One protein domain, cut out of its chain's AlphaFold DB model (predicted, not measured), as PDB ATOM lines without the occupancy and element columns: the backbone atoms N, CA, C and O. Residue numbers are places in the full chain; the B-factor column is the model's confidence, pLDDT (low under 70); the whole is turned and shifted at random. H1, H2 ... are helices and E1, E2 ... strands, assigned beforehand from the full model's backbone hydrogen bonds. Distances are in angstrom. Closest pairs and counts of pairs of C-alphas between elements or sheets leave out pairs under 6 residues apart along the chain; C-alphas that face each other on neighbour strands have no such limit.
ATOM      1  N   CYS A  45     125.127 143.173 240.327       82.12
ATOM      2  CA  CYS A  45     125.761 143.178 241.640       82.12
ATOM      3  C   CYS A  45     127.096 143.933 241.623       82.12
ATOM      4  O   CYS A  45     127.856 143.891 240.652       82.12
ATOM      5  N   ASN A  46     127.390 144.643 242.713       84.19
ATOM      6  CA  ASN A  46     128.673 145.317 242.902       84.19
ATOM      7  C   ASN A  46     129.738 144.359 243.471       84.19
ATOM      8  O   ASN A  46     129.441 143.234 243.869       84.19
ATOM      9  N   MET A  47     130.993 144.814 243.563       79.69
ATOM     10  CA  MET A  47     132.107 143.984 244.053       79.69
ATOM     11  C   MET A  47     131.886 143.430 245.473       79.69
ATOM     12  O   MET A  47     132.257 142.293 245.760       79.69
ATOM     13  N   VAL A  48     131.284 144.216 246.371       83.25
ATOM     14  CA  VAL A  48     131.042 143.795 247.760       83.25
ATOM     15  C   VAL A  48     129.996 142.681 247.802       83.25
ATOM     16  O   VAL A  48     130.199 141.662 248.463       83.25
ATOM     17  N   GLN A  49     128.898 142.844 247.063       86.81
ATOM     18  CA  GLN A  49     127.847 141.833 246.931       86.81
ATOM     19  C   GLN A  49     128.381 140.563 246.267       86.81
ATOM     20  O   GLN A  49     128.126 139.467 246.757       86.81
ATOM     21  N   TYR A  50     129.169 140.719 245.206       84.31
ATOM     22  CA  TYR A  50     129.790 139.628 244.469       84.31
ATOM     23  C   TYR A  50     130.663 138.748 245.375       84.31
ATOM     24  O   TYR A  50     130.435 137.545 245.471       84.31
ATOM     25  N   ARG A  51     131.590 139.343 246.141       82.06
ATOM     26  CA  ARG A  51     132.450 138.595 247.081       82.06
ATOM     27  C   ARG A  51     131.650 137.859 248.155       82.06
ATOM     28  O   ARG A  51     131.940 136.704 248.454       82.06
ATOM     29  N   ARG A  52     130.629 138.510 248.722       86.81
ATOM     30  CA  ARG A  52     129.753 137.888 249.731       86.81
ATOM     31  C   ARG A  52     128.991 136.691 249.170       86.81
ATOM     32  O   ARG A  52     128.800 135.718 249.887       86.81
ATOM     33  N   ARG A  53     128.542 136.770 247.918       87.06
ATOM     34  CA  ARG A  53     127.802 135.692 247.256       87.06
ATOM     35  C   ARG A  53     128.720 134.537 246.840       87.06
ATOM     36  O   ARG A  53     128.345 133.389 247.050       87.06
ATOM     37  N   ILE A  54     129.957 134.809 246.412       84.56
ATOM     38  CA  ILE A  54     130.986 133.765 246.221       84.56
ATOM     39  C   ILE A  54     131.239 132.997 247.520       84.56
ATOM     40  O   ILE A  54     131.221 131.771 247.524       84.56
ATOM     41  N   ALA A  55     131.395 133.700 248.648       84.38
ATOM     42  CA  ALA A  55     131.582 133.056 249.952       84.38
ATOM     43  C   ALA A  55     130.390 132.172 250.379       84.38
ATOM     44  O   ALA A  55     130.542 131.316 251.244       84.38
ATOM     45  N   LYS A  56     129.213 132.360 249.767       87.31
ATOM     46  CA  LYS A  56     128.002 131.549 249.970       87.31
ATOM     47  C   LYS A  56     127.824 130.439 248.924       87.31
ATOM     48  O   LYS A  56     126.765 129.823 248.878       87.31
ATOM     49  N   GLY A  57     128.833 130.191 248.087       82.62
ATOM     50  CA  GLY A  57     128.804 129.157 247.050       82.62
ATOM     51  C   GLY A  57     128.407 129.652 245.657       82.62
ATOM     52  O   GLY A  57     128.199 128.829 244.772       82.62
ATOM     53  N   GLY A  58     128.308 130.967 245.438       82.94
ATOM     54  CA  GLY A  58     128.150 131.528 244.097       82.94
ATOM     55  C   GLY A  58     129.377 131.245 243.227       82.94
ATOM     56  O   GLY A  58     130.517 131.401 243.676       82.94
ATOM     57  N   ARG A  59     129.152 130.849 241.974       80.88
ATOM     58  CA  ARG A  59     130.205 130.480 241.031       80.88
ATOM     59  C   ARG A  59     130.512 131.639 240.076       80.88
ATOM     60  O   ARG A  59     129.644 132.047 239.307       80.88
ATOM     61  N   PRO A  60     131.737 132.177 240.093       78.94
ATOM     62  CA  PRO A  60     132.146 133.211 239.150       78.94
ATOM     63  C   PRO A  60     132.318 132.643 237.731       78.94
ATOM     64  O   PRO A  60     132.891 131.568 237.550       78.94
ATOM     65  N   LEU A  61     131.851 133.383 236.726       76.81
ATOM     66  CA  LEU A  61     131.889 133.000 235.312       76.81
ATOM     67  C   LEU A  61     132.359 134.173 234.453       76.81
ATOM     68  O   LEU A  61     131.852 135.283 234.580       76.81
ATOM     69  N   PHE A  62     133.310 133.925 233.556       75.94
ATOM     70  CA  PHE A  62     133.731 134.904 232.557       75.94
ATOM     71  C   PHE A  62     133.164 134.522 231.201       75.94
ATOM     72  O   PHE A  62     133.329 133.387 230.761       75.94
ATOM     73  N   VAL A  63     132.529 135.479 230.532       73.12
ATOM     74  CA  VAL A  63     131.987 135.297 229.182       73.12
ATOM     75  C   VAL A  63     132.466 136.420 228.272       73.12
ATOM     76  O   VAL A  63     132.794 137.510 228.743       73.12
ATOM     77  N   LEU A  64     132.533 136.157 226.968       71.50
ATOM     78  CA  LEU A  64     132.815 137.183 225.968       71.50
ATOM     79  C   LEU A  64     131.500 137.794 225.490       71.50
ATOM     80  O   LEU A  64     130.586 137.073 225.092       71.50
ATOM     81  N   ASP A  65     131.428 139.120 225.518       72.38
ATOM     82  CA  ASP A  65     130.339 139.878 224.914       72.38
ATOM     83  C   ASP A  65     130.310 139.654 223.396       72.38
ATOM     84  O   ASP A  65     131.354 139.417 222.782       72.38
ATOM     85  N   GLN A  66     129.139 139.784 222.775       70.38
ATOM     86  CA  GLN A  66     128.979 139.611 221.327       70.38
ATOM     87  C   GLN A  66     129.794 140.614 220.498       70.38
ATOM     88  O   GLN A  66     130.195 140.302 219.381       70.38
ATOM     89  N   SER A  67     130.083 141.802 221.038       68.88
ATOM     90  CA  SER A  67     130.958 142.789 220.393       68.88
ATOM     91  C   SER A  67     132.455 142.480 220.541       68.88
ATOM     92  O   SER A  67     133.291 143.232 220.031       68.88
ATOM     93  N   SER A  68     132.818 141.398 221.239       68.69
ATOM     94  CA  SER A  68     134.208 140.972 221.395       68.69
ATOM     95  C   SER A  68     134.819 140.596 220.058       68.69
ATOM     96  O   SER A  68     134.275 139.793 219.309       68.69
ATOM     97  N   THR A  69     136.021 141.102 219.810       66.88
ATOM     98  CA  THR A  69     136.864 140.656 218.696       66.88
ATOM     99  C   THR A  69     138.173 140.104 219.244       66.88
ATOM    100  O   THR A  69     138.537 140.390 220.382       66.88
ATOM    101  N   PHE A  70     138.925 139.359 218.433       63.31
ATOM    102  CA  PHE A  70     140.256 138.884 218.831       63.31
ATOM    103  C   PHE A  70     141.185 140.032 219.265       63.31
ATOM    104  O   PHE A  70     141.870 139.934 220.279       63.31
ATOM    105  N   ALA A  71     141.179 141.140 218.516       62.78
ATOM    106  CA  ALA A  71     142.004 142.310 218.820       62.78
ATOM    107  C   ALA A  71     141.481 143.115 220.022       62.78
ATOM    108  O   ALA A  71     142.254 143.801 220.682       62.78
ATOM    109  N   ASN A  72     140.177 143.040 220.301       66.06
ATOM    110  CA  ASN A  72     139.520 143.769 221.381       66.06
ATOM    111  C   ASN A  72     138.532 142.846 222.106       66.06
ATOM    112  O   ASN A  72     137.322 142.932 221.860       66.06
ATOM    113  N   PRO A  73     139.019 141.940 222.971       66.81
ATOM    114  CA  PRO A  73     138.137 141.045 223.696       66.81
ATOM    115  C   PRO A  73     137.371 141.830 224.765       66.81
ATOM    116  O   PRO A  73     137.947 142.595 225.546       66.81
ATOM    117  N   VAL A  74     136.053 141.647 224.801       72.50
ATOM    118  CA  VAL A  74     135.160 142.304 225.752       72.50
ATOM    119  C   VAL A  74     134.639 141.255 226.718       72.50
ATOM    120  O   VAL A  74     133.707 140.512 226.443       72.50
ATOM    121  N   TRP A  75     135.266 141.190 227.879       74.69
ATOM    122  CA  TRP A  75     134.889 140.231 228.904       74.69
ATOM    123  C   TRP A  75     133.808 140.780 229.822       74.69
ATOM    124  O   TRP A  75     133.916 141.909 230.308       74.69
ATOM    125  N   LEU A  76     132.836 139.931 230.125       75.44
ATOM    126  CA  LEU A  76     131.802 140.143 231.123       75.44
ATOM    127  C   LEU A  76     132.021 139.167 232.278       75.44
ATOM    128  O   LEU A  76     132.420 138.019 232.073       75.44
ATOM    129  N   LEU A  77     131.761 139.639 233.496       78.94
ATOM    130  CA  LEU A  77     131.846 138.827 234.704       78.94
ATOM    131  C   LEU A  77     130.442 138.567 235.231       78.94
ATOM    132  O   LEU A  77     129.726 139.497 235.598       78.94
ATOM    133  N   LEU A  78     130.074 137.299 235.283       80.12
ATOM    134  CA  LEU A  78     128.811 136.811 235.800       80.12
ATOM    135  C   LEU A  78     129.034 136.092 237.128       80.12
ATOM    136  O   LEU A  78     130.132 135.615 237.432       80.12
ATOM    137  N   LEU A  79     127.974 136.014 237.920       81.88
ATOM    138  CA  LEU A  79     127.907 135.158 239.091       81.88
ATOM    139  C   LEU A  79     126.709 134.234 238.956       81.88
ATOM    140  O   LEU A  79     125.571 134.696 238.965       81.88
ATOM    141  N   GLU A  80     126.970 132.942 238.850       82.25
ATOM    142  CA  GLU A  80     125.939 131.918 238.872       82.25
ATOM    143  C   GLU A  80     125.635 131.536 240.322       82.25
ATOM    144  O   GLU A  80     126.523 131.209 241.112       82.25
ATOM    145  N   GLU A  81     124.364 131.603 240.691       83.31
ATOM    146  CA  GLU A  81     123.849 131.175 241.983       83.31
ATOM    147  C   GLU A  81     122.722 130.164 241.773       83.31
ATOM    148  O   GLU A  81     122.132 130.066 240.698       83.31
ATOM    149  N   ARG A  82     122.346 129.453 242.840       79.00
ATOM    150  CA  ARG A  82     121.256 128.465 242.804       79.00
ATOM    151  C   ARG A  82     119.941 129.014 242.230       79.00
ATOM    152  O   ARG A  82     119.187 128.262 241.626       79.00
ATOM    153  N   ASN A  83     119.668 130.304 242.434       79.88
ATOM    154  CA  ASN A  83     118.394 130.938 242.087       79.88
ATOM    155  C   ASN A  83     118.474 131.815 240.826       79.88
ATOM    156  O   ASN A  83     117.514 132.519 240.519       79.88
ATOM    157  N   GLY A  84     119.608 131.820 240.118       81.50
ATOM    158  CA  GLY A  84     119.776 132.610 238.904       81.50
ATOM    159  C   GLY A  84     121.189 133.146 238.715       81.50
ATOM    160  O   GLY A  84     122.097 132.880 239.498       81.50
ATOM    161  N   THR A  85     121.365 133.919 237.648       83.44
ATOM    162  CA  THR A  85     122.643 134.548 237.296       83.44
ATOM    163  C   THR A  85     122.592 136.040 237.584       83.44
ATOM    164  O   THR A  85     121.566 136.684 237.373       83.44
ATOM    165  N   LEU A  86     123.705 136.600 238.045       83.31
ATOM    166  CA  LEU A  86     123.889 138.034 238.220       83.31
ATOM    167  C   LEU A  86     124.985 138.541 237.303       83.31
ATOM    168  O   LEU A  86     125.986 137.864 237.074       83.31
ATOM    169  N   LEU A  87     124.850 139.792 236.887       82.81
ATOM    170  CA  LEU A  87     125.911 140.519 236.213       82.81
ATOM    171  C   LEU A  87     126.756 141.257 237.254       82.81
ATOM    172  O   LEU A  87     126.262 142.134 237.967       82.81
ATOM    173  N   ARG A  88     128.050 140.936 237.357       78.94
ATOM    174  CA  ARG A  88     128.972 141.738 238.164       78.94
ATOM    175  C   ARG A  88     129.289 143.005 237.391       78.94
ATOM    176  O   ARG A  88     130.015 142.996 236.397       78.94
ATOM    177  N   VAL A  89     128.843 144.123 237.937       70.56
ATOM    178  CA  VAL A  89     129.130 145.441 237.388       70.56
ATOM    179  C   VAL A  89     130.512 145.879 237.849       70.56
ATOM    180  O   VAL A  89     130.815 145.947 239.044       70.56
ATOM    181  N   THR A  90     131.390 146.145 236.889       64.69
ATOM    182  CA  THR A  90     132.758 146.582 237.177       64.69
ATOM    183  C   THR A  90     132.836 148.089 237.401       64.69
ATOM    184  O   THR A  90     133.793 148.536 238.027       64.69
ATOM    185  N   THR A  91     131.830 148.861 236.954       59.03
ATOM    186  CA  THR A  91     131.807 150.332 237.041       59.03
ATOM    187  C   THR A  91     130.409 150.968 236.865       59.03
ATOM    188  O   THR A  91     129.541 150.320 236.286       59.03
ATOM    189  N   PRO A  92     130.187 152.239 237.265       52.47
ATOM    190  CA  PRO A  92     128.833 152.801 237.370       52.47
ATOM    191  C   PRO A  92     128.171 153.257 236.057       52.47
ATOM    192  O   PRO A  92     126.952 153.349 236.015       52.47
ATOM    193  N   THR A  93     128.921 153.555 234.990       54.12
ATOM    194  CA  THR A  93     128.369 154.252 233.806       54.12
ATOM    195  C   THR A  93     127.727 153.350 232.753       54.12
ATOM    196  O   THR A  93     126.910 153.828 231.975       54.12
ATOM    197  N   ASN A  94     128.078 152.062 232.701       53.47
ATOM    198  CA  ASN A  94     127.383 151.087 231.861       53.47
ATOM    199  C   ASN A  94     127.642 149.665 232.401       53.47
ATOM    200  O   ASN A  94     128.777 149.185 232.297       53.47
ATOM    201  N   PRO A  95     126.634 148.992 232.986       52.78
ATOM    202  CA  PRO A  95     126.801 147.671 233.584       52.78
ATOM    203  C   PRO A  95     127.182 146.584 232.568       52.78
ATOM    204  O   PRO A  95     127.823 145.609 232.949       52.78
ATOM    205  N   LEU A  96     126.856 146.786 231.289       51.25
ATOM    206  CA  LEU A  96     127.027 145.813 230.204       51.25
ATOM    207  C   LEU A  96     128.225 146.112 229.307       51.25
ATOM    208  O   LEU A  96     128.758 145.217 228.668       51.25
ATOM    209  N   ALA A  97     128.682 147.363 229.258       43.78
ATOM    210  CA  ALA A  97     129.706 147.773 228.296       43.78
ATOM    211  C   ALA A  97     131.136 147.802 228.848       43.78
ATOM    212  O   ALA A  97     132.049 148.264 228.160       43.78
ATOM    213  N   ARG A  98     131.392 147.348 230.078       53.94
ATOM    214  CA  ARG A  98     132.723 147.503 230.687       53.94
ATOM    215  C   ARG A  98     133.606 146.261 230.567       53.94
ATOM    216  O   ARG A  98     133.959 145.611 231.547       53.94
ATOM    217  N   ARG A  99     134.003 146.068 229.303       55.12
ATOM    218  CA  ARG A  99     135.288 145.583 228.766       55.12
ATOM    219  C   ARG A  99     136.380 145.398 229.824       55.12
ATOM    220  O   ARG A  99     137.063 146.364 230.163       55.12
ATOM    221  N   LEU A 100     136.649 144.167 230.262       61.97
ATOM    222  CA  LEU A 100     138.010 143.857 230.724       61.97
ATOM    223  C   LEU A 100     138.889 143.691 229.481       61.97
ATOM    224  O   LEU A 100     139.176 142.582 229.067       61.97
ATOM    225  N   SER A 101     139.293 144.783 228.837       61.62
ATOM    226  CA  SER A 101     140.118 144.712 227.619       61.62
ATOM    227  C   SER A 101     141.522 144.149 227.870       61.62
ATOM    228  O   SER A 101     142.238 143.818 226.930       61.62
ATOM    229  N   SER A 102     141.929 144.036 229.137       69.88
ATOM    230  CA  SER A 102     143.205 143.459 229.540       69.88
ATOM    231  C   SER A 102     143.025 142.049 230.087       69.88
ATOM    232  O   SER A 102     142.413 141.844 231.138       69.88
ATOM    233  N   ILE A 103     143.666 141.081 229.434       70.12
ATOM    234  CA  ILE A 103     143.716 139.695 229.910       70.12
ATOM    235  C   ILE A 103     144.335 139.583 231.318       70.12
ATOM    236  O   ILE A 103     143.923 138.749 232.119       70.12
ATOM    237  N   ASN A 104     145.242 140.495 231.688       70.38
ATOM    238  CA  ASN A 104     145.826 140.543 233.032       70.38
ATOM    239  C   ASN A 104     144.787 140.902 234.104       70.38
ATOM    240  O   ASN A 104     144.824 140.363 235.212       70.38
ATOM    241  N   GLN A 105     143.832 141.782 233.783       71.50
ATOM    242  CA  GLN A 105     142.724 142.096 234.689       71.50
ATOM    243  C   GLN A 105     141.797 140.893 234.858       71.50
ATOM    244  O   GLN A 105     141.388 140.600 235.981       71.50
ATOM    245  N   VAL A 106     141.518 140.169 233.770       72.38
ATOM    246  CA  VAL A 106     140.733 138.926 233.798       72.38
ATOM    247  C   VAL A 106     141.393 137.904 234.725       72.38
ATOM    248  O   VAL A 106     140.754 137.439 235.668       72.38
ATOM    249  N   TYR A 107     142.692 137.636 234.553       73.44
ATOM    250  CA  TYR A 107     143.431 136.710 235.417       73.44
ATOM    251  C   TYR A 107     143.471 137.147 236.885       73.44
ATOM    252  O   TYR A 107     143.284 136.322 237.780       73.44
ATOM    253  N   SER A 108     143.683 138.436 237.154       72.06
ATOM    254  CA  SER A 108     143.701 138.973 238.521       72.06
ATOM    255  C   SER A 108     142.350 138.793 239.226       72.06
ATOM    256  O   SER A 108     142.275 138.351 240.380       72.06
ATOM    257  N   ILE A 109     141.252 139.060 238.515       73.31
ATOM    258  CA  ILE A 109     139.900 138.873 239.048       73.31
ATOM    259  C   ILE A 109     139.592 137.384 239.230       73.31
ATOM    260  O   ILE A 109     139.052 137.006 240.267       73.31
ATOM    261  N   ALA A 110     139.964 136.531 238.276       74.25
ATOM    262  CA  ALA A 110     139.772 135.088 238.374       74.25
ATOM    263  C   ALA A 110     140.481 134.504 239.598       74.25
ATOM    264  O   ALA A 110     139.838 133.873 240.437       74.25
ATOM    265  N   ARG A 111     141.767 134.833 239.776       75.69
ATOM    266  CA  ARG A 111     142.558 134.411 240.936       75.69
ATOM    267  C   ARG A 111     141.938 134.886 242.250       75.69
ATOM    268  O   ARG A 111     141.778 134.091 243.169       75.69
ATOM    269  N   SER A 112     141.548 136.160 242.335       71.38
ATOM    270  CA  SER A 112     140.905 136.711 243.541       71.38
ATOM    271  C   SER A 112     139.484 136.189 243.785       71.38
ATOM    272  O   SER A 112     138.973 136.319 244.894       71.38
ATOM    273  N   SER A 113     138.861 135.571 242.778       67.56
ATOM    274  CA  SER A 113     137.546 134.924 242.868       67.56
ATOM    275  C   SER A 113     137.639 133.405 243.072       67.56
ATOM    276  O   SER A 113     136.616 132.731 243.041       67.56
ATOM    277  N   GLY A 114     138.842 132.848 243.262       67.38
ATOM    278  CA  GLY A 114     139.045 131.410 243.470       67.38
ATOM    279  C   GLY A 114     138.970 130.556 242.197       67.38
ATOM    280  O   GLY A 114     138.975 129.330 242.290       67.38
TER     281      GLY A 114
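Overview. This is residues 45 to 114 of the 126 residues of an uncharacterized protein of Mesorhizobium sp. RMAD-H1 (UniProt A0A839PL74). A small, strongly twisted sheet of three antiparallel strands, E1, E2 and E3, forms a wall with two helices over one face, H1 and H2, and no named helix over the other. H2 runs along E1 and E2, while H1 lies slantwise over E2, and the two helices leave a space between them. The printed part has 70 residues, with two named helices and three named strands in the chain order H1, E1, E2, E3, H2; the sheet's order is E1, E2, E3, and the class is mixed, helices and strands. A long link, residues 89 to 102, leads from the end of E3 to H2. The whole is compact, with a radius of gyration of the C-alphas of 11.9 A, yet elongated in outline, spanning 36 by 22 by 20 A.

Arrangement. The sheet is made of E1, residues 59 to 64, E2, residues 75 to 81, and E3, residues 84 to 88. It is a meander, each strand the antiparallel neighbour of the one before; E2 is the inner strand, and E1 and E3 are edge strands. Its C-alphas lie up to 4.7 A off their best plane, and it is strongly twisted. E1 and E2 form a hairpin, with 150 degrees between their directions; N 61 and O 78 are 2.9 A apart and N 78 and O 61 are 2.8 A apart, within hydrogen-bond range. E2 and E3 form a second hairpin, at 144 degrees, with N 79 and O 86 at 2.8 A and N 86 and O 79 at 2.8 A. H1, residues 47 to 54, is on the sheet at a height over the sheet of 9.1 A. It lies over E2, and only just not over E1 and E3: 4 of its 8 C-alphas fall on E2 and 2 on each of the others. Its line and that of E2 stand at 32 degrees on the local plane, only just slantwise to the strands. The closest C-alphas of H1 and E2 are those of Tyr 50 and Leu 79, 7.2 A apart. H2, residues 103 to 112, is on the same face as H1, at a height over the sheet of 10.1 A. It lies over E1 and, only just, over E2, on which 3 of its 10 C-alphas fall. It runs along the strands, at 0 degrees to E1 on the local plane. The closest C-alphas of H2 and E2 are those of Trp 75 and Val 106, 7.7 A apart. H1 and H2 are apart. In both helices every O i to N i+4 pair is within hydrogen-bond range.

Along the chain. E2, the longest strand with 7 residues, measures 19.4 A from C-alpha 75 to C-alpha 81. E1 measures 16.7 A and E3 13.0 A. H1 begins at C-alpha 47, at (132.107, 143.984, 244.053), and measures 10.5 A. H2, the longest helix with 10 residues, measures 14.2 A and ends at C-alpha 112, at (140.905, 136.711, 243.541). C-alpha 84, where E3 begins, is at (119.776, 132.610, 238.904).

Size, cuts and confidence. The two C-alphas farthest apart are those of Lys 56, between H1 and E1, and Ala 71, between E1 and E2, at 35.8 A. The printed part runs from 45 to 114 with no cut. The links H1 to E1 and E2 to E3 are tight, E1 to E2 is short, and E3 to H2, with 14 residues, is long. The mean pLDDT of the printed part is 72.9, and 22 residues are under 70: 67 to 73, 90 to 102, and 113 to 114.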